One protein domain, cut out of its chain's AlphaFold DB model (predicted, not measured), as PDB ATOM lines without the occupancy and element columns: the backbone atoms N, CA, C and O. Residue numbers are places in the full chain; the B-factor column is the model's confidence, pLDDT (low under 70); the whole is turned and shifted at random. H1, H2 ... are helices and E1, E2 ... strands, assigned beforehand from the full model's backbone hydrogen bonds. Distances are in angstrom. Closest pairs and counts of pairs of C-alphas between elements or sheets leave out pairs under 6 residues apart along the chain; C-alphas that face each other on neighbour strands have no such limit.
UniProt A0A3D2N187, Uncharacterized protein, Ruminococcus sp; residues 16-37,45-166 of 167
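This is residues 16 to 37 and 45 to 166 of the 167 residues of an uncharacterized protein of Ruminococcus sp (UniProt A0A3D2N187). A long, twisted and curled sheet, E1 E7 E6 E5, has the long helix H5 packed along it. A small three-stranded sheet, E2 E3 E4, lies in the middle of the domain between that large sheet and a group of three helices, H1, H3 and H4. The short H2 is near H1 and H3, and the long axis runs from H1 to the turn of the E5 and E6 hairpin. The 144 printed residues hold five named helices and seven named strands, in the order H1 H2 E1 H3 H4 E2 E3 E4 E5 E6 E7 H5; both sheets are antiparallel and the class is mixed, helices and strands. The whole is compact, with a radius of gyration of the C-alphas of 15.5 A and spans of 49 by 40 by 26 A.

E5, residues 105 to 115, E6, residues 118 to 129, and E7, residues 132 to 141, form a meander, each strand the antiparallel neighbour of the one before. N 111 and O 122 are 2.9 A apart, and N 134 and O 127 2.9 A, within hydrogen-bond range. E5 bends by 52 degrees at residue 108. Edge strand E1, residues 46 to 49, is beside E7: C-alphas 46 and 136 face each other at 5.5 A, but no N and O pair is within hydrogen-bond range. H5, residues 145 to 164, is on this sheet at a height of 9.0 A, over E6 and E5 and along the strands; its closest C-alphas to E5 are those of Ser 156 and Cys 108, 6.0 A. It has a kink of 34 degrees near residue 156. The second meander is E2, residues 85 to 87, E3, residues 91 to 94, and E4, residues 98 to 101, with N 86 and O 93 at 2.8 A and N 92 and O 100 at 2.8 A. H4, residues 67 to 76, is on this sheet at a height of 10.1 A, over E3 and across the strands. H1, residues 16 to 26, touches H4 at a steep tilt of 56 degrees, the closest C-alphas being those of Lys 18 and Tyr 71, 5.9 A. H3, residues 54 to 65, only grazes the small sheet; its Ala 58 and Leu 99 of E4 have C-alphas 5.5 A apart. H2, residues 28 to 32, is close to H3 but not clearly touching, with the C-alphas of Leu 28 and Leu 55 6.6 A apart. Every O i to N i+4 pair is within hydrogen-bond range in H1, H2, H3 and H4, and 14 of 16 in H5.

E6 is 34.4 A long from first to last C-alpha, E5 28.1 A, H5 27.6 A and E7 26.6 A. H1 begins at C-alpha 16, (283.384, 330.209, 416.027); E6 begins at C-alpha 118, (243.668, 333.739, 389.642); H5 ends at C-alpha 164, (270.750, 356.012, 400.615).

The C-alphas of Ala 16 and Asp 117 are the two farthest apart, 51.5 A. Residues 38 to 44 are not printed, and C-alphas 37 and 45 are 18.6 A apart across the cut. Of the links that are printed whole, none is long. The mean pLDDT of the printed part is 86.1; residues 31 to 37, 45 to 52 and 164 to 166 are under 70.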
ATOM      1  N   ALA A  16     283.873 331.531 416.430       86.81
ATOM      2  CA  ALA A  16     283.384 330.209 416.027       86.81
ATOM      3  C   ALA A  16     281.863 330.063 416.223       86.81
ATOM      4  O   ALA A  16     281.169 329.572 415.329       86.81
ATOM      5  N   ASP A  17     281.337 330.570 417.341       89.56
ATOM      6  CA  ASP A  17     279.903 330.531 417.651       89.56
ATOM      7  C   ASP A  17     279.080 331.392 416.684       89.56
ATOM      8  O   ASP A  17     278.009 330.982 416.235       89.56
ATOM      9  N   LYS A  18     279.609 332.558 416.284       92.88
ATOM     10  CA  LYS A  18     278.953 333.452 415.318       92.88
ATOM     11  C   LYS A  18     278.822 332.778 413.954       92.88
ATOM     12  O   LYS A  18     277.746 332.780 413.361       92.88
ATOM     13  N   TYR A  19     279.899 332.148 413.478       89.81
ATOM     14  CA  TYR A  19     279.855 331.372 412.238       89.81
ATOM     15  C   TYR A  19     278.889 330.188 412.326       89.81
ATOM     16  O   TYR A  19     278.170 329.925 411.364       89.81
ATOM     17  N   ALA A  20     278.856 329.484 413.461       88.31
ATOM     18  CA  ALA A  20     277.949 328.362 413.664       88.31
ATOM     19  C   ALA A  20     276.476 328.794 413.627       88.31
ATOM     20  O   ALA A  20     275.665 328.105 413.011       88.31
ATOM     21  N   GLU A  21     276.125 329.938 414.219       91.88
ATOM     22  CA  GLU A  21     274.742 330.425 414.196       91.88
ATOM     23  C   GLU A  21     274.333 330.915 412.796       91.88
ATOM     24  O   GLU A  21     273.234 330.598 412.337       91.88
ATOM     25  N   ILE A  22     275.235 331.590 412.069       91.31
ATOM     26  CA  ILE A  22     275.010 331.962 410.660       91.31
ATOM     27  C   ILE A  22     274.806 330.706 409.798       91.31
ATOM     28  O   ILE A  22     273.841 330.632 409.035       91.31
ATOM     29  N   ASP A  23     275.674 329.696 409.932       88.62
ATOM     30  CA  ASP A  23     275.566 328.436 409.186       88.62
ATOM     31  C   ASP A  23     274.286 327.672 409.537       88.62
ATOM     32  O   ASP A  23     273.612 327.149 408.656       88.62
ATOM     33  N   LYS A  24     273.896 327.646 410.812       89.44
ATOM     34  CA  LYS A  24     272.652 327.017 411.268       89.44
ATOM     35  C   LYS A  24     271.419 327.719 410.703       89.44
ATOM     36  O   LYS A  24     270.481 327.042 410.276       89.44
ATOM     37  N   PHE A  25     271.414 329.052 410.673       90.19
ATOM     38  CA  PHE A  25     270.304 329.830 410.128       90.19
ATOM     39  C   PHE A  25     270.183 329.664 408.610       90.19
ATOM     40  O   PHE A  25     269.092 329.403 408.102       90.19
ATOM     41  N   LEU A  26     271.297 329.783 407.883       87.50
ATOM     42  CA  LEU A  26     271.348 329.692 406.419       87.50
ATOM     43  C   LEU A  26     271.444 328.250 405.898       87.50
ATOM     44  O   LEU A  26     271.269 328.016 404.706       87.50
ATOM     45  N   GLN A  27     271.679 327.277 406.778       85.50
ATOM     46  CA  GLN A  27     271.880 325.859 406.468       85.50
ATOM     47  C   GLN A  27     272.967 325.607 405.408       85.50
ATOM     48  O   GLN A  27     272.834 324.678 404.607       85.50
ATOM     49  N   LEU A  28     274.044 326.400 405.376       77.44
ATOM     50  CA  LEU A  28     275.022 326.359 404.280       77.44
ATOM     51  C   LEU A  28     275.720 324.992 404.214       77.44
ATOM     52  O   LEU A  28     275.724 324.338 403.172       77.44
ATOM     53  N   ASN A  29     276.237 324.478 405.327       75.56
ATOM     54  CA  ASN A  29     276.861 323.157 405.338       75.56
ATOM     55  C   ASN A  29     275.841 322.036 405.130       75.56
ATOM     56  O   ASN A  29     276.095 321.130 404.339       75.56
ATOM     57  N   ALA A  30     274.672 322.093 405.768       70.12
ATOM     58  CA  ALA A  30     273.639 321.072 405.583       70.12
ATOM     59  C   ALA A  30     273.167 320.973 404.119       70.12
ATOM     60  O   ALA A  30     272.874 319.878 403.641       70.12
ATOM     61  N   ARG A  31     273.133 322.095 403.389       65.06
ATOM     62  CA  ARG A  31     272.716 322.130 401.983       65.06
ATOM     63  C   ARG A  31     273.820 321.787 400.997       65.06
ATOM     64  O   ARG A  31     273.546 321.075 400.034       65.06
ATOM     65  N   PHE A  32     275.038 322.272 401.219       63.59
ATOM     66  CA  PHE A  32     276.095 322.214 400.206       63.59
ATOM     67  C   PHE A  32     277.186 321.164 400.490       63.59
ATOM     68  O   PHE A  32     277.879 320.750 399.565       63.59
ATOM     69  N   SER A  33     277.314 320.651 401.723       54.91
ATOM     70  CA  SER A  33     278.385 319.697 402.083       54.91
ATOM     71  C   SER A  33     278.039 318.209 401.898       54.91
ATOM     72  O   SER A  33     278.947 317.375 401.926       54.91
ATOM     73  N   GLY A  34     276.771 317.849 401.650       48.44
ATOM     74  CA  GLY A  34     276.358 316.445 401.557       48.44
ATOM     75  C   GLY A  34     274.999 316.193 400.899       48.44
ATOM     76  O   GLY A  34     273.981 316.130 401.572       48.44
ATOM     77  N   GLY A  35     274.998 315.949 399.585       44.53
ATOM     78  CA  GLY A  35     274.120 314.965 398.934       44.53
ATOM     79  C   GLY A  35     272.594 315.081 399.073       44.53
ATOM     80  O   GLY A  35     271.916 314.082 398.820       44.53
ATOM     81  N   ILE A  36     272.008 316.231 399.426       44.72
ATOM     82  CA  ILE A  36     270.542 316.366 399.452       44.72
ATOM     83  C   ILE A  36     270.002 316.446 398.014       44.72
ATOM     84  O   ILE A  36     269.706 317.499 397.460       44.72
ATOM     85  N   ARG A  37     269.787 315.260 397.433       42.75
ATOM     86  CA  ARG A  37     268.992 314.962 396.225       42.75
ATOM     87  C   ARG A  37     267.484 315.242 396.392       42.75
ATOM     88  O   ARG A  37     266.675 314.750 395.611       42.75
ATOM     89  N   SER A  45     260.808 330.374 394.497       53.97
ATOM     90  CA  SER A  45     260.864 331.484 393.536       53.97
ATOM     91  C   SER A  45     262.154 332.317 393.516       53.97
ATOM     92  O   SER A  45     262.167 333.522 393.771       53.97
ATOM     93  N   ILE A  46     263.257 331.683 393.111       53.75
ATOM     94  CA  ILE A  46     264.264 332.414 392.333       53.75
ATOM     95  C   ILE A  46     263.773 332.408 390.894       53.75
ATOM     96  O   ILE A  46     263.799 331.374 390.219       53.75
ATOM     97  N   ILE A  47     263.301 333.563 390.449       55.66
ATOM     98  CA  ILE A  47     262.902 333.794 389.069       55.66
ATOM     99  C   ILE A  47     264.151 334.351 388.389       55.66
ATOM    100  O   ILE A  47     264.422 335.532 388.497       55.66
ATOM    101  N   ASN A  48     264.908 333.485 387.707       51.38
ATOM    102  CA  ASN A  48     266.096 333.779 386.882       51.38
ATOM    103  C   ASN A  48     267.470 333.498 387.539       51.38
ATOM    104  O   ASN A  48     267.745 333.896 388.664       51.38
ATOM    105  N   ARG A  49     268.310 332.742 386.812       55.94
ATOM    106  CA  ARG A  49     269.541 332.056 387.265       55.94
ATOM    107  C   ARG A  49     270.760 332.541 386.471       55.94
ATOM    108  O   ARG A  49     271.298 331.796 385.652       55.94
ATOM    109  N   GLY A  50     271.142 333.800 386.661       50.59
ATOM    110  CA  GLY A  50     272.350 334.373 386.054       50.59
ATOM    111  C   GLY A  50     273.543 334.477 387.010       50.59
ATOM    112  O   GLY A  50     274.663 334.668 386.544       50.59
ATOM    113  N   GLY A  51     273.312 334.381 388.325       53.94
ATOM    114  CA  GLY A  51     274.339 334.509 389.358       53.94
ATOM    115  C   GLY A  51     275.141 333.230 389.624       53.94
ATOM    116  O   GLY A  51     274.711 332.115 389.320       53.94
ATOM    117  N   GLY A  52     276.327 333.408 390.207       62.78
ATOM    118  CA  GLY A  52     277.183 332.359 390.753       62.78
ATOM    119  C   GLY A  52     276.550 331.631 391.945       62.78
ATOM    120  O   GLY A  52     275.390 331.837 392.301       62.78
ATOM    121  N   SER A  53     277.304 330.729 392.576       77.50
ATOM    122  CA  SER A  53     276.771 329.876 393.647       77.50
ATOM    123  C   SER A  53     276.289 330.705 394.845       77.50
ATOM    124  O   SER A  53     277.022 331.549 395.351       77.50
ATOM    125  N   MET A  54     275.092 330.443 395.386       79.06
ATOM    126  CA  MET A  54     274.623 331.202 396.562       79.06
ATOM    127  C   MET A  54     275.493 330.957 397.800       79.06
ATOM    128  O   MET A  54     275.588 331.813 398.677       79.06
ATOM    129  N   LEU A  55     276.151 329.794 397.861       81.12
ATOM    130  CA  LEU A  55     277.168 329.528 398.869       81.12
ATOM    131  C   LEU A  55     278.365 330.465 398.699       81.12
ATOM    132  O   LEU A  55     278.897 330.960 399.686       81.12
ATOM    133  N   GLU A  56     278.808 330.674 397.463       84.50
ATOM    134  CA  GLU A  56     279.905 331.589 397.149       84.50
ATOM    135  C   GLU A  56     279.526 333.024 397.509       84.50
ATOM    136  O   GLU A  56     280.287 333.684 398.209       84.50
ATOM    137  N   ARG A  57     278.301 333.452 397.187       88.00
ATOM    138  CA  ARG A  57     277.770 334.754 397.607       88.00
ATOM    139  C   ARG A  57     277.792 334.919 399.127       88.00
ATOM    140  O   ARG A  57     278.336 335.895 399.636       88.00
ATOM    141  N   ALA A  58     277.271 333.941 399.871       88.88
ATOM    142  CA  ALA A  58     277.283 333.978 401.334       88.88
ATOM    143  C   ALA A  58     278.715 334.004 401.906       88.88
ATOM    144  O   ALA A  58     278.980 334.754 402.844       88.88
ATOM    145  N   LYS A  59     279.651 333.235 401.329       87.44
ATOM    146  CA  LYS A  59     281.080 333.278 401.689       87.44
ATOM    147  C   LYS A  59     281.675 334.660 401.450       87.44
ATOM    148  O   LYS A  59     282.322 335.186 402.349       87.44
ATOM    149  N   ASN A  60     281.439 335.240 400.279       89.94
ATOM    150  CA  ASN A  60     281.959 336.552 399.915       89.94
ATOM    151  C   ASN A  60     281.435 337.623 400.871       89.94
ATOM    152  O   ASN A  60     282.229 338.381 401.415       89.94
ATOM    153  N   ILE A  61     280.136 337.617 401.180       93.50
ATOM    154  CA  ILE A  61     279.549 338.562 402.136       93.50
ATOM    155  C   ILE A  61     280.160 338.401 403.529       93.50
ATOM    156  O   ILE A  61     280.639 339.375 404.101       93.50
ATOM    157  N   VAL A  62     280.196 337.182 404.073       92.12
ATOM    158  CA  VAL A  62     280.719 336.956 405.432       92.12
ATOM    159  C   VAL A  62     282.213 337.289 405.535       92.12
ATOM    160  O   VAL A  62     282.646 337.824 406.556       92.12
ATOM    161  N   ASN A  63     282.998 337.000 404.495       89.94
ATOM    162  CA  ASN A  63     284.434 337.273 404.482       89.94
ATOM    163  C   ASN A  63     284.747 338.760 404.276       89.94
ATOM    164  O   ASN A  63     285.632 339.282 404.949       89.94
ATOM    165  N   ASN A  64     284.034 339.433 403.370       92.94
ATOM    166  CA  ASN A  64     284.306 340.828 403.015       92.94
ATOM    167  C   ASN A  64     283.757 341.802 404.064       92.94
ATOM    168  O   ASN A  64     284.416 342.786 404.390       92.94
ATOM    169  N   ASP A  65     282.578 341.521 404.619       94.31
ATOM    170  CA  ASP A  65     281.913 342.424 405.562       94.31
ATOM    171  C   ASP A  65     282.246 342.101 407.027       94.31
ATOM    172  O   ASP A  65     281.973 342.896 407.931       94.31
ATOM    173  N   GLY A  66     282.829 340.926 407.265       93.25
ATOM    174  CA  GLY A  66     283.158 340.412 408.585       93.25
ATOM    175  C   GLY A  66     281.986 339.699 409.261       93.25
ATOM    176  O   GLY A  66     280.854 340.186 409.326       93.25
ATOM    177  N   VAL A  67     282.292 338.543 409.856       93.50
ATOM    178  CA  VAL A  67     281.323 337.684 410.558       93.50
ATOM    179  C   VAL A  67     280.564 338.409 411.669       93.50
ATOM    180  O   VAL A  67     279.396 338.119 411.897       93.50
ATOM    181  N   GLU A  68     281.196 339.370 412.343       95.19
ATOM    182  CA  GLU A  68     280.557 340.144 413.405       95.19
ATOM    183  C   GLU A  68     279.427 341.033 412.882       95.19
ATOM    184  O   GLU A  68     278.351 341.017 413.466       95.19
ATOM    185  N   SER A  69     279.629 341.730 411.758       95.88
ATOM    186  CA  SER A  69     278.592 342.570 411.142       95.88
ATOM    187  C   SER A  69     277.404 341.728 410.679       95.88
ATOM    188  O   SER A  69     276.255 342.093 410.917       95.88
ATOM    189  N   VAL A  70     277.672 340.581 410.045       96.25
ATOM    190  CA  VAL A  70     276.618 339.674 409.566       96.25
ATOM    191  C   VAL A  70     275.854 339.046 410.731       96.25
ATOM    192  O   VAL A  70     274.629 338.981 410.691       96.25
ATOM    193  N   TYR A  71     276.562 338.597 411.770       96.25
ATOM    194  CA  TYR A  71     275.951 338.002 412.956       96.25
ATOM    195  C   TYR A  71     275.096 339.013 413.717       96.25
ATOM    196  O   TYR A  71     273.949 338.717 414.033       96.25
ATOM    197  N   ASP A  72     275.632 340.204 413.987       97.44
ATOM    198  CA  ASP A  72     274.906 341.245 414.712       97.44
ATOM    199  C   ASP A  72     273.613 341.618 413.980       97.44
ATOM    200  O   ASP A  72     272.539 341.634 414.579       97.44
ATOM    201  N   ASP A  73     273.672 341.801 412.660       97.31
ATOM    202  CA  ASP A  73     272.479 342.122 411.881       97.31
ATOM    203  C   ASP A  73     271.483 340.950 411.818       97.31
ATOM    204  O   ASP A  73     270.274 341.172 411.845       97.31
ATOM    205  N   LEU A  74     271.963 339.698 411.795       96.81
ATOM    206  CA  LEU A  74     271.112 338.506 411.881       96.81
ATOM    207  C   LEU A  74     270.370 338.438 413.223       96.81
ATOM    208  O   LEU A  74     269.187 338.107 413.251       96.81
ATOM    209  N   MET A  75     271.029 338.772 414.333       96.62
ATOM    210  CA  MET A  75     270.411 338.744 415.665       96.62
ATOM    211  C   MET A  75     269.356 339.841 415.862       96.62
ATOM    212  O   MET A  75     268.455 339.680 416.686       96.62
ATOM    213  N   HIS A  76     269.438 340.929 415.092       96.31
ATOM    214  CA  HIS A  76     268.538 342.082 415.186       96.31
ATOM    215  C   HIS A  76     267.582 342.220 413.989       96.31
ATOM    216  O   HIS A  76     266.821 343.190 413.907       96.31
ATOM    217  N   CYS A  77     267.593 341.268 413.052       95.38
ATOM    218  CA  CYS A  77     266.725 341.311 411.884       95.38
ATOM    219  C   CYS A  77     265.248 341.095 412.247       95.38
ATOM    220  O   CYS A  77     264.889 340.435 413.223       95.38
ATOM    221  N   THR A  78     264.361 341.642 411.418       94.62
ATOM    222  CA  THR A  78     262.917 341.437 411.538       94.62
ATOM    223  C   THR A  78     262.443 340.468 410.472       94.62
ATOM    224  O   THR A  78     262.675 340.662 409.278       94.62
ATOM    225  N   ARG A  79     261.720 339.432 410.894       94.19
ATOM    226  CA  ARG A  79     261.055 338.516 409.970       94.19
ATOM    227  C   ARG A  79     259.938 339.241 409.223       94.19
ATOM    228  O   ARG A  79     259.058 339.832 409.848       94.19
ATOM    229  N   ILE A  80     259.919 339.137 407.899       91.00
ATOM    230  CA  ILE A  80     258.760 339.557 407.117       91.00
ATOM    231  C   ILE A  80     257.606 338.584 407.418       91.00
ATOM    232  O   ILE A  80     257.757 337.360 407.374       91.00
ATOM    233  N   ASP A  81     256.438 339.139 407.742       85.00
ATOM    234  CA  ASP A  81     255.260 338.370 408.146       85.00
ATOM    235  C   ASP A  81     254.903 337.248 407.144       85.00
ATOM    236  O   ASP A  81     254.805 337.472 405.937       85.00
ATOM    237  N   ARG A  82     254.685 336.038 407.682       81.44
ATOM    238  CA  ARG A  82     254.323 334.797 406.965       81.44
ATOM    239  C   ARG A  82     255.286 334.315 405.866       81.44
ATOM    240  O   ARG A  82     254.883 333.479 405.064       81.44
ATOM    241  N   CYS A  83     256.552 334.734 405.842       84.50
ATOM    242  CA  CYS A  83     257.561 334.138 404.949       84.50
ATOM    243  C   CYS A  83     258.863 333.778 405.678       84.50
ATOM    244  O   CYS A  83     258.986 333.971 406.885       84.50
ATOM    245  N   ASP A  84     259.809 333.175 404.965       88.19
ATOM    246  CA  ASP A  84     261.132 332.750 405.439       88.19
ATOM    247  C   ASP A  84     262.221 333.818 405.227       88.19
ATOM    248  O   ASP A  84     263.406 333.541 405.405       88.19
ATOM    249  N   VAL A  85     261.821 335.038 404.861       91.69
ATOM    250  CA  VAL A  85     262.705 336.184 404.633       91.69
ATOM    251  C   VAL A  85     262.731 337.096 405.859       91.69
ATOM    252  O   VAL A  85     261.697 337.401 406.458       91.69
ATOM    253  N   TYR A  86     263.928 337.543 406.218       94.88
ATOM    254  CA  TYR A  86     264.223 338.414 407.342       94.88
ATOM    255  C   TYR A  86     265.038 339.606 406.837       94.88
ATOM    256  O   TYR A  86     265.974 339.442 406.054       94.88
ATOM    257  N   ILE A  87     264.670 340.809 407.270       93.94
ATOM    258  CA  ILE A  87     265.315 342.063 406.876       93.94
ATOM    259  C   ILE A  87     266.039 342.637 408.089       93.94
ATOM    260  O   ILE A  87     265.412 342.941 409.107       93.94
ATOM    261  N   GLY A  88     267.358 342.753 407.978       94.44
ATOM    262  CA  GLY A  88     268.200 343.484 408.914       94.44
ATOM    263  C   GLY A  88     268.342 344.956 408.532       94.44
ATOM    264  O   GLY A  88     267.577 345.512 407.742       94.44
ATOM    265  N   SER A  89     269.340 345.602 409.115       93.56
ATOM    266  CA  SER A  89     269.751 346.965 408.783       93.56
ATOM    267  C   SER A  89     270.692 347.029 407.574       93.56
ATOM    268  O   SER A  89     270.768 348.075 406.920       93.56
ATOM    269  N   LYS A  90     271.400 345.928 407.281       95.06
ATOM    270  CA  LYS A  90     272.380 345.810 406.192       95.06
ATOM    271  C   LYS A  90     272.089 344.650 405.251       95.06
ATOM    272  O   LYS A  90     272.409 344.761 404.067       95.06
ATOM    273  N   TYR A  91     271.499 343.564 405.744       95.81
ATOM    274  CA  TYR A  91     271.328 342.334 404.978       95.81
ATOM    275  C   TYR A  91     269.872 341.886 404.864       95.81
ATOM    276  O   TYR A  91     269.020 342.163 405.710       95.81
ATOM    277  N   ILE A  92     269.607 341.133 403.801       94.94
ATOM    278  CA  ILE A  92     268.401 340.333 403.624       94.94
ATOM    279  C   ILE A  92     268.811 338.875 403.816       94.94
ATOM    280  O   ILE A  92     269.666 338.361 403.089       94.94
ATOM    281  N   PHE A  93     268.187 338.208 404.780       93.75
ATOM    282  CA  PHE A  93     268.412 336.800 405.073       93.75
ATOM    283  C   PHE A  93     267.201 335.984 404.645       93.75
ATOM    284  O   PHE A  93     266.067 336.321 404.977       93.75
ATOM    285  N   ARG A  94     267.423 334.863 403.965       90.12
ATOM    286  CA  ARG A  94     266.388 333.854 403.743       90.12
ATOM    287  C   ARG A  94     266.759 332.589 404.490       90.12
ATOM    288  O   ARG A  94     267.815 332.009 404.236       90.12
ATOM    289  N   GLN A  95     265.898 332.172 405.411       87.69
ATOM    290  CA  GLN A  95     266.164 331.040 406.284       87.69
ATOM    291  C   GLN A  95     266.436 329.776 405.470       87.69
ATOM    292  O   GLN A  95     265.691 329.397 404.569       87.69
ATOM    293  N   GLY A  96     267.545 329.126 405.798       80.81
ATOM    294  CA  GLY A  96     268.034 327.958 405.100       80.81
ATOM    295  C   GLY A  96     268.494 328.226 403.672       80.81
ATOM    296  O   GLY A  96     268.748 327.258 402.986       80.81
ATOM    297  N   MET A  97     268.560 329.453 403.159       76.50
ATOM    298  CA  MET A  97     268.843 329.670 401.737       76.50
ATOM    299  C   MET A  97     269.992 330.641 401.498       76.50
ATOM    300  O   MET A  97     271.082 330.198 401.140       76.50
ATOM    301  N   PHE A  98     269.742 331.946 401.613       81.50
ATOM    302  CA  PHE A  98     270.588 332.974 401.001       81.50
ATOM    303  C   PHE A  98     270.826 334.153 401.934       81.50
ATOM    304  O   PHE A  98     270.023 334.436 402.825       81.50
ATOM    305  N   LEU A  99     271.918 334.854 401.656       91.06
ATOM    306  CA  LEU A  99     272.324 336.102 402.277       91.06
ATOM    307  C   LEU A  99     272.605 337.101 401.153       91.06
ATOM    308  O   LEU A  99     273.343 336.772 400.225       91.06
ATOM    309  N   PHE A 100     272.031 338.297 401.243       93.12
ATOM    310  CA  PHE A 100     272.280 339.398 400.312       93.12
ATOM    311  C   PHE A 100     272.506 340.694 401.081       93.12
ATOM    312  O   PHE A 100     271.884 340.904 402.124       93.12
ATOM    313  N   ARG A 101     273.338 341.598 400.556       94.50
ATOM    314  CA  ARG A 101     273.417 342.961 401.087       94.50
ATOM    315  C   ARG A 101     272.273 343.795 400.525       94.50
ATOM    316  O   ARG A 101     271.952 343.725 399.342       94.50
ATOM    317  N   MET A 102     271.681 344.643 401.356       94.38
ATOM    318  CA  MET A 102     270.655 345.595 400.921       94.38
ATOM    319  C   MET A 102     271.221 346.648 399.955       94.38
ATOM    320  O   MET A 102     270.476 347.191 399.142       94.38
ATOM    321  N   SER A 103     272.531 346.912 400.018       92.88
ATOM    322  CA  SER A 103     273.263 347.779 399.083       92.88
ATOM    323  C   SER A 103     273.202 347.302 397.643       92.88
ATOM    324  O   SER A 103     273.112 348.115 396.723       92.88
ATOM    325  N   ASP A 104     273.198 345.983 397.471       92.88
ATOM    326  CA  ASP A 104     273.327 345.318 396.179       92.88
ATOM    327  C   ASP A 104     271.951 345.194 395.495       92.88
ATOM    328  O   ASP A 104     271.837 344.779 394.341       92.88
ATOM    329  N   VAL A 105     270.877 345.599 396.187       93.12
ATOM    330  CA  VAL A 105     269.521 345.643 395.639       93.12
ATOM    331  C   VAL A 105     269.388 346.825 394.683       93.12
ATOM    332  O   VAL A 105     269.347 347.993 395.074       93.12
ATOM    333  N   SER A 106     269.224 346.541 393.398       91.06
ATOM    334  CA  SER A 106     269.020 347.553 392.360       91.06
ATOM    335  C   SER A 106     267.608 348.152 392.400       91.06
ATOM    336  O   SER A 106     267.464 349.377 392.351       91.06
ATOM    337  N   LYS A 107     266.572 347.328 392.584       92.12
ATOM    338  CA  LYS A 107     265.170 347.755 392.713       92.12
ATOM    339  C   LYS A 107     264.323 346.701 393.424       92.12
ATOM    340  O   LYS A 107     264.578 345.507 393.286       92.12
ATOM    341  N   CYS A 108     263.273 347.161 394.101       95.19
ATOM    342  CA  CYS A 108     262.150 346.337 394.538       95.19
ATOM    343  C   CYS A 108     260.929 346.672 393.679       95.19
ATOM    344  O   CYS A 108     260.701 347.840 393.364       95.19
ATOM    345  N   TYR A 109     260.148 345.673 393.289       95.50
ATOM    346  CA  TYR A 109     258.945 345.870 392.480       95.50
ATOM    347  C   TYR A 109     257.929 344.755 392.725       95.50
ATOM    348  O   TYR A 109     258.222 343.762 393.393       95.50
ATOM    349  N   ILE A 110     256.709 344.964 392.232       95.50
ATOM    350  CA  ILE A 110     255.647 343.962 392.261       95.50
ATOM    351  C   ILE A 110     255.600 343.305 390.889       95.50
ATOM    352  O   ILE A 110     255.516 344.011 389.884       95.50
ATOM    353  N   ILE A 111     255.632 341.978 390.864       92.88
ATOM    354  CA  ILE A 111     255.243 341.189 389.696       92.88
ATOM    355  C   ILE A 111     253.878 340.565 389.951       92.88
ATOM    356  O   ILE A 111     253.530 340.266 391.097       92.88
ATOM    357  N   ASP A 112     253.115 340.384 388.888       91.31
ATOM    358  CA  ASP A 112     251.881 339.626 388.877       91.31
ATOM    359  C   ASP A 112     252.045 338.353 388.047       91.31
ATOM    360  O   ASP A 112     252.578 338.373 386.938       91.31
ATOM    361  N   GLU A 113     251.605 337.230 388.604       87.19
ATOM    362  CA  GLU A 113     251.582 335.936 387.933       87.19
ATOM    363  C   GLU A 113     250.120 335.515 387.802       87.19
ATOM    364  O   GLU A 113     249.424 335.327 388.798       87.19
ATOM    365  N   THR A 114     249.625 335.442 386.566       87.44
ATOM    366  CA  THR A 114     248.231 335.073 386.295       87.44
ATOM    367  C   THR A 114     248.168 333.644 385.784       87.44
ATOM    368  O   THR A 114     248.757 333.325 384.750       87.44
ATOM    369  N   GLN A 115     247.436 332.792 386.498       82.00
ATOM    370  CA  GLN A 115     247.183 331.410 386.119       82.00
ATOM    371  C   GLN A 115     245.672 331.163 386.082       82.00
ATOM    372  O   GLN A 115     245.028 330.959 387.107       82.00
ATOM    373  N   GLY A 116     245.097 331.166 384.876       85.25
ATOM    374  CA  GLY A 116     243.644 331.089 384.709       85.25
ATOM    375  C   GLY A 116     242.966 332.370 385.196       85.25
ATOM    376  O   GLY A 116     243.346 333.454 384.760       85.25
ATOM    377  N   ASP A 117     241.991 332.228 386.095       86.75
ATOM    378  CA  ASP A 117     241.231 333.347 386.674       86.75
ATOM    379  C   ASP A 117     241.874 333.923 387.952       86.75
ATOM    380  O   ASP A 117     241.406 334.935 388.479       86.75
ATOM    381  N   ASP A 118     242.952 333.304 388.445       88.00
ATOM    382  CA  ASP A 118     243.668 333.739 389.642       88.00
ATOM    383  C   ASP A 118     244.918 334.551 389.270       88.00
ATOM    384  O   ASP A 118     245.756 334.121 388.471       88.00
ATOM    385  N   THR A 119     245.069 335.724 389.893       90.31
ATOM    386  CA  THR A 119     246.292 336.535 389.821       90.31
ATOM    387  C   THR A 119     246.971 336.579 391.182       90.31
ATOM    388  O   THR A 119     246.414 337.075 392.166       90.31
ATOM    389  N   GLU A 120     248.213 336.111 391.227       91.62
ATOM    390  CA  GLU A 120     249.096 336.240 392.376       91.62
ATOM    391  C   GLU A 120     249.988 337.469 392.224       91.62
ATOM    392  O   GLU A 120     250.359 337.856 391.121       91.62
ATOM    393  N   TYR A 121     250.331 338.108 393.341       93.19
ATOM    394  CA  TYR A 121     251.208 339.275 393.351       93.19
ATOM    395  C   TYR A 121     252.398 339.000 394.252       93.19
ATOM    396  O   TYR A 121     252.214 338.584 395.393       93.19
ATOM    397  N   HIS A 122     253.605 339.292 393.785       92.69
ATOM    398  CA  HIS A 122     254.835 339.008 394.517       92.69
ATOM    399  C   HIS A 122     255.694 340.263 394.597       92.69
ATOM    400  O   HIS A 122     255.906 340.954 393.602       92.69
ATOM    401  N   CYS A 123     256.195 340.566 395.790       94.25
ATOM    402  CA  CYS A 123     257.269 341.526 395.975       94.25
ATOM    403  C   CYS A 123     258.589 340.832 395.658       94.25
ATOM    404  O   CYS A 123     258.935 339.837 396.298       94.25
ATOM    405  N   VAL A 124     259.322 341.380 394.697       93.06
ATOM    406  CA  VAL A 124     260.623 340.874 394.269       93.06
ATOM    407  C   VAL A 124     261.685 341.964 394.355       93.06
ATOM    408  O   VAL A 124     261.373 343.160 394.326       93.06
ATOM    409  N   ALA A 125     262.942 341.548 394.460       92.44
ATOM    410  CA  ALA A 125     264.108 342.415 394.428       92.44
ATOM    411  C   ALA A 125     265.141 341.899 393.427       92.44
ATOM    412  O   ALA A 125     265.497 340.724 393.463       92.44
ATOM    413  N   ASP A 126     265.648 342.791 392.577       91.62
ATOM    414  CA  ASP A 126     266.779 342.493 391.694       91.62
ATOM    415  C   ASP A 126     268.079 342.864 392.406       91.62
ATOM    416  O   ASP A 126     268.259 344.019 392.808       91.62
ATOM    417  N   ILE A 127     268.989 341.905 392.536       90.25
ATOM    418  CA  ILE A 127     270.216 342.009 393.328       90.25
ATOM    419  C   ILE A 127     271.408 341.755 392.416       90.25
ATOM    420  O   ILE A 127     271.432 340.745 391.718       90.25
ATOM    421  N   SER A 128     272.392 342.650 392.425       90.31
ATOM    422  CA  SER A 128     273.596 342.542 391.600       90.31
ATOM    423  C   SER A 128     274.829 342.825 392.449       90.31
ATOM    424  O   SER A 128     274.986 343.934 392.956       90.31
ATOM    425  N   ASP A 129     275.672 341.811 392.616       89.06
ATOM    426  CA  ASP A 129     276.909 341.877 393.396       89.06
ATOM    427  C   ASP A 129     278.073 341.208 392.645       89.06
ATOM    428  O   ASP A 129     277.950 340.850 391.469       89.06
ATOM    429  N   GLU A 130     279.216 341.031 393.313       88.31
ATOM    430  CA  GLU A 130     280.410 340.398 392.744       88.31
ATOM    431  C   GLU A 130     280.188 338.952 392.266       88.31
ATOM    432  O   GLU A 130     280.953 338.442 391.449       88.31
ATOM    433  N   THR A 131     279.136 338.292 392.754       86.81
ATOM    434  CA  THR A 131     278.774 336.912 392.410       86.81
ATOM    435  C   THR A 131     277.787 336.870 391.239       86.81
ATOM    436  O   THR A 131     277.567 335.811 390.659       86.81
ATOM    437  N   GLY A 132     277.204 338.003 390.844       86.62
ATOM    438  CA  GLY A 132     276.320 338.130 389.688       86.62
ATOM    439  C   GLY A 132     274.924 338.636 390.046       86.62
ATOM    440  O   GLY A 132     274.673 339.148 391.138       86.62
ATOM    441  N   THR A 133     273.996 338.505 389.095       87.31
ATOM    442  CA  THR A 133     272.648 339.080 389.216       87.31
ATOM    443  C   THR A 133     271.590 338.007 389.439       87.31
ATOM    444  O   THR A 133     271.516 337.052 388.667       87.31
ATOM    445  N   ASP A 134     270.752 338.208 390.456       85.56
ATOM    446  CA  ASP A 134     269.626 337.344 390.810       85.56
ATOM    447  C   ASP A 134     268.371 338.180 391.088       85.56
ATOM    448  O   ASP A 134     268.458 339.313 391.569       85.56
ATOM    449  N   THR A 135     267.195 337.603 390.841       87.31
ATOM    450  CA  THR A 135     265.918 338.155 391.314       87.31
ATOM    451  C   THR A 135     265.384 337.280 392.442       87.31
ATOM    452  O   THR A 135     265.168 336.074 392.284       87.31
ATOM    453  N   LEU A 136     265.162 337.903 393.595       86.38
ATOM    454  CA  LEU A 136     264.677 337.266 394.810       86.38
ATOM    455  C   LEU A 136     263.212 337.625 395.042       86.38
ATOM    456  O   LEU A 136     262.892 338.801 395.214       86.38
ATOM    457  N   GLU A 137     262.332 336.630 395.149       89.31
ATOM    458  CA  GLU A 137     261.038 336.859 395.789       89.31
ATOM    459  C   GLU A 137     261.222 337.095 397.289       89.31
ATOM    460  O   GLU A 137     261.731 336.242 398.020       89.31
ATOM    461  N   LEU A 138     260.764 338.261 397.741       90.75
ATOM    462  CA  LEU A 138     260.741 338.643 399.146       90.75
ATOM    463  C   LEU A 138     259.469 338.145 399.833       90.75
ATOM    464  O   LEU A 138     259.534 337.702 400.978       90.75
ATOM    465  N   ARG A 139     258.312 338.247 399.158       90.56
ATOM    466  CA  ARG A 139     257.007 337.855 399.713       90.56
ATOM    467  C   ARG A 139     255.885 337.852 398.666       90.56
ATOM    468  O   ARG A 139     255.721 338.838 397.950       90.56
ATOM    469  N   LYS A 140     254.991 336.861 398.739       91.81
ATOM    470  CA  LYS A 140     253.638 336.920 398.156       91.81
ATOM    471  C   LYS A 140     252.730 337.924 398.881       91.81
ATOM    472  O   LYS A 140     252.559 337.880 400.103       91.81
ATOM    473  N   LEU A 141     252.133 338.827 398.117       93.62
ATOM    474  CA  LEU A 141     251.319 339.949 398.568       93.62
ATOM    475  C   LEU A 141     249.815 339.655 398.471       93.62
ATOM    476  O   LEU A 141     249.371 338.700 397.837       93.62
ATOM    477  N   SER A 142     249.018 340.513 399.107       94.19
ATOM    478  CA  SER A 142     247.557 340.482 399.037       94.19
ATOM    479  C   SER A 142     247.052 340.741 397.614       94.19
ATOM    480  O   SER A 142     247.596 341.569 396.883       94.19
ATOM    481  N   VAL A 143     245.945 340.093 397.250       93.75
ATOM    482  CA  VAL A 143     245.178 340.410 396.032       93.75
ATOM    483  C   VAL A 143     244.450 341.757 396.152       93.75
ATOM    484  O   VAL A 143     244.146 342.405 395.151       93.75
ATOM    485  N   ILE A 144     244.211 342.235 397.380       95.69
ATOM    486  CA  ILE A 144     243.552 343.517 397.641       95.69
ATOM    487  C   ILE A 144     244.558 344.650 397.423       95.69
ATOM    488  O   ILE A 144     245.479 344.834 398.218       95.69
ATOM    489  N   LYS A 145     244.340 345.471 396.389       94.94
ATOM    490  CA  LYS A 145     245.263 346.532 395.936       94.94
ATOM    491  C   LYS A 145     245.810 347.434 397.053       94.94
ATOM    492  O   LYS A 145     247.008 347.702 397.076       94.94
ATOM    493  N   VAL A 146     244.959 347.905 397.968       97.00
ATOM    494  CA  VAL A 146     245.385 348.803 399.061       97.00
ATOM    495  C   VAL A 146     246.315 348.080 400.038       97.00
ATOM    496  O   VAL A 146     247.386 348.588 400.356       97.00
ATOM    497  N   GLN A 147     245.949 346.865 400.458       96.38
ATOM    498  CA  GLN A 147     246.784 346.048 401.344       96.38
ATOM    499  C   GLN A 147     248.088 345.636 400.656       96.38
ATOM    500  O   GLN A 147     249.143 345.667 401.279       96.38
ATOM    501  N   ARG A 148     248.029 345.298 399.364       96.31
ATOM    502  CA  ARG A 148     249.194 344.973 398.538       96.31
ATOM    503  C   ARG A 148     250.217 346.100 398.546       96.31
ATOM    504  O   ARG A 148     251.393 345.852 398.782       96.31
ATOM    505  N   GLN A 149     249.761 347.332 398.316       97.44
ATOM    506  CA  GLN A 149     250.634 348.501 398.305       97.44
ATOM    507  C   GLN A 149     251.250 348.757 399.687       97.44
ATOM    508  O   GLN A 149     252.450 348.986 399.787       97.44
ATOM    509  N   GLN A 150     250.457 348.643 400.757       96.56
ATOM    510  CA  GLN A 150     250.957 348.767 402.131       96.56
ATOM    511  C   GLN A 150     252.020 347.707 402.449       96.56
ATOM    512  O   GLN A 150     253.083 348.039 402.968       96.56
ATOM    513  N   GLN A 151     251.767 346.445 402.097       95.69
ATOM    514  CA  GLN A 151     252.713 345.347 402.295       95.69
ATOM    515  C   GLN A 151     254.003 345.553 401.498       95.69
ATOM    516  O   GLN A 151     255.086 345.346 402.042       95.69
ATOM    517  N   PHE A 152     253.899 345.981 400.238       96.81
ATOM    518  CA  PHE A 152     255.060 346.291 399.410       96.81
ATOM    519  C   PHE A 152     255.905 347.405 400.031       96.81
ATOM    520  O   PHE A 152     257.100 347.222 400.224       96.81
ATOM    521  N   GLU A 153     255.286 348.517 400.428       96.12
ATOM    522  CA  GLU A 153     255.995 349.642 401.040       96.12
ATOM    523  C   GLU A 153     256.647 349.292 402.378       96.12
ATOM    524  O   GLU A 153     257.733 349.784 402.673       96.12
ATOM    525  N   MET A 154     256.009 348.447 403.191       94.31
ATOM    526  CA  MET A 154     256.606 347.966 404.441       94.31
ATOM    527  C   MET A 154     257.903 347.183 404.199       94.31
ATOM    528  O   MET A 154     258.794 347.215 405.043       94.31
ATOM    529  N   ILE A 155     258.012 346.500 403.059       94.31
ATOM    530  CA  ILE A 155     259.182 345.700 402.686       94.31
ATOM    531  C   ILE A 155     260.223 346.551 401.952       94.31
ATOM    532  O   ILE A 155     261.407 346.480 402.271       94.31
ATOM    533  N   SER A 156     259.809 347.375 400.985       95.00
ATOM    534  CA  SER A 156     260.733 348.116 400.121       95.00
ATOM    535  C   SER A 156     261.367 349.322 400.813       95.00
ATOM    536  O   SER A 156     262.550 349.580 400.601       95.00
ATOM    537  N   LYS A 157     260.643 350.037 401.687       93.25
ATOM    538  CA  LYS A 157     261.162 351.234 402.379       93.25
ATOM    539  C   LYS A 157     262.466 350.995 403.152       93.25
ATOM    540  O   LYS A 157     263.384 351.796 402.964       93.25
ATOM    541  N   PRO A 158     262.605 349.957 404.003       91.06
ATOM    542  CA  PRO A 158     263.874 349.716 404.691       91.06
ATOM    543  C   PRO A 158     265.013 349.394 403.710       91.06
ATOM    544  O   PRO A 158     266.122 349.893 403.891       91.06
ATOM    545  N   ILE A 159     264.730 348.649 402.634       92.88
ATOM    546  CA  ILE A 159     265.703 348.313 401.580       92.88
ATOM    547  C   ILE A 159     266.175 349.576 400.851       92.88
ATOM    548  O   ILE A 159     267.373 349.836 400.747       92.88
ATOM    549  N   GLU A 160     265.249 350.427 400.422       90.00
ATOM    550  CA  GLU A 160     265.561 351.696 399.764       90.00
ATOM    551  C   GLU A 160     266.290 352.683 400.687       90.00
ATOM    552  O   GLU A 160     267.145 353.448 400.231       90.00
ATOM    553  N   ALA A 161     265.981 352.676 401.986       87.44
ATOM    554  CA  ALA A 161     266.657 353.513 402.970       87.44
ATOM    555  C   ALA A 161     268.121 353.094 403.173       87.44
ATOM    556  O   ALA A 161     268.992 353.964 403.257       87.44
ATOM    557  N   ALA A 162     268.411 351.788 403.200       82.88
ATOM    558  CA  ALA A 162     269.780 351.279 403.305       82.88
ATOM    559  C   ALA A 162     270.651 351.724 402.119       82.88
ATOM    560  O   ALA A 162     271.791 352.141 402.322       82.88
ATOM    561  N   LYS A 163     270.089 351.773 400.904       74.31
ATOM    562  CA  LYS A 163     270.791 352.267 399.703       74.31
ATOM    563  C   LYS A 163     271.221 353.731 399.796       74.31
ATOM    564  O   LYS A 163     272.229 354.114 399.214       74.31
ATOM    565  N   LYS A 164     270.447 354.575 400.487       69.88
ATOM    566  CA  LYS A 164     270.750 356.012 400.615       69.88
ATOM    567  C   LYS A 164     271.868 356.297 401.612       69.88
ATOM    568  O   LYS A 164     272.538 357.305 401.462       69.88
ATOM    569  N   LYS A 165     272.076 355.427 402.605       62.38
ATOM    570  CA  LYS A 165     273.111 355.599 403.641       62.38
ATOM    571  C   LYS A 165     274.536 355.309 403.152       62.38
ATOM    572  O   LYS A 165     275.473 355.491 403.918       62.38
ATOM    573  N   GLN A 166     274.689 354.831 401.919       54.38
ATOM    574  CA  GLN A 166     275.974 354.440 401.333       54.38
ATOM    575  C   GLN A 166     276.427 355.356 400.183       54.38
ATOM    576  O   GLN A 166     277.465 355.097 399.578       54.38
TER     577      GLN A 166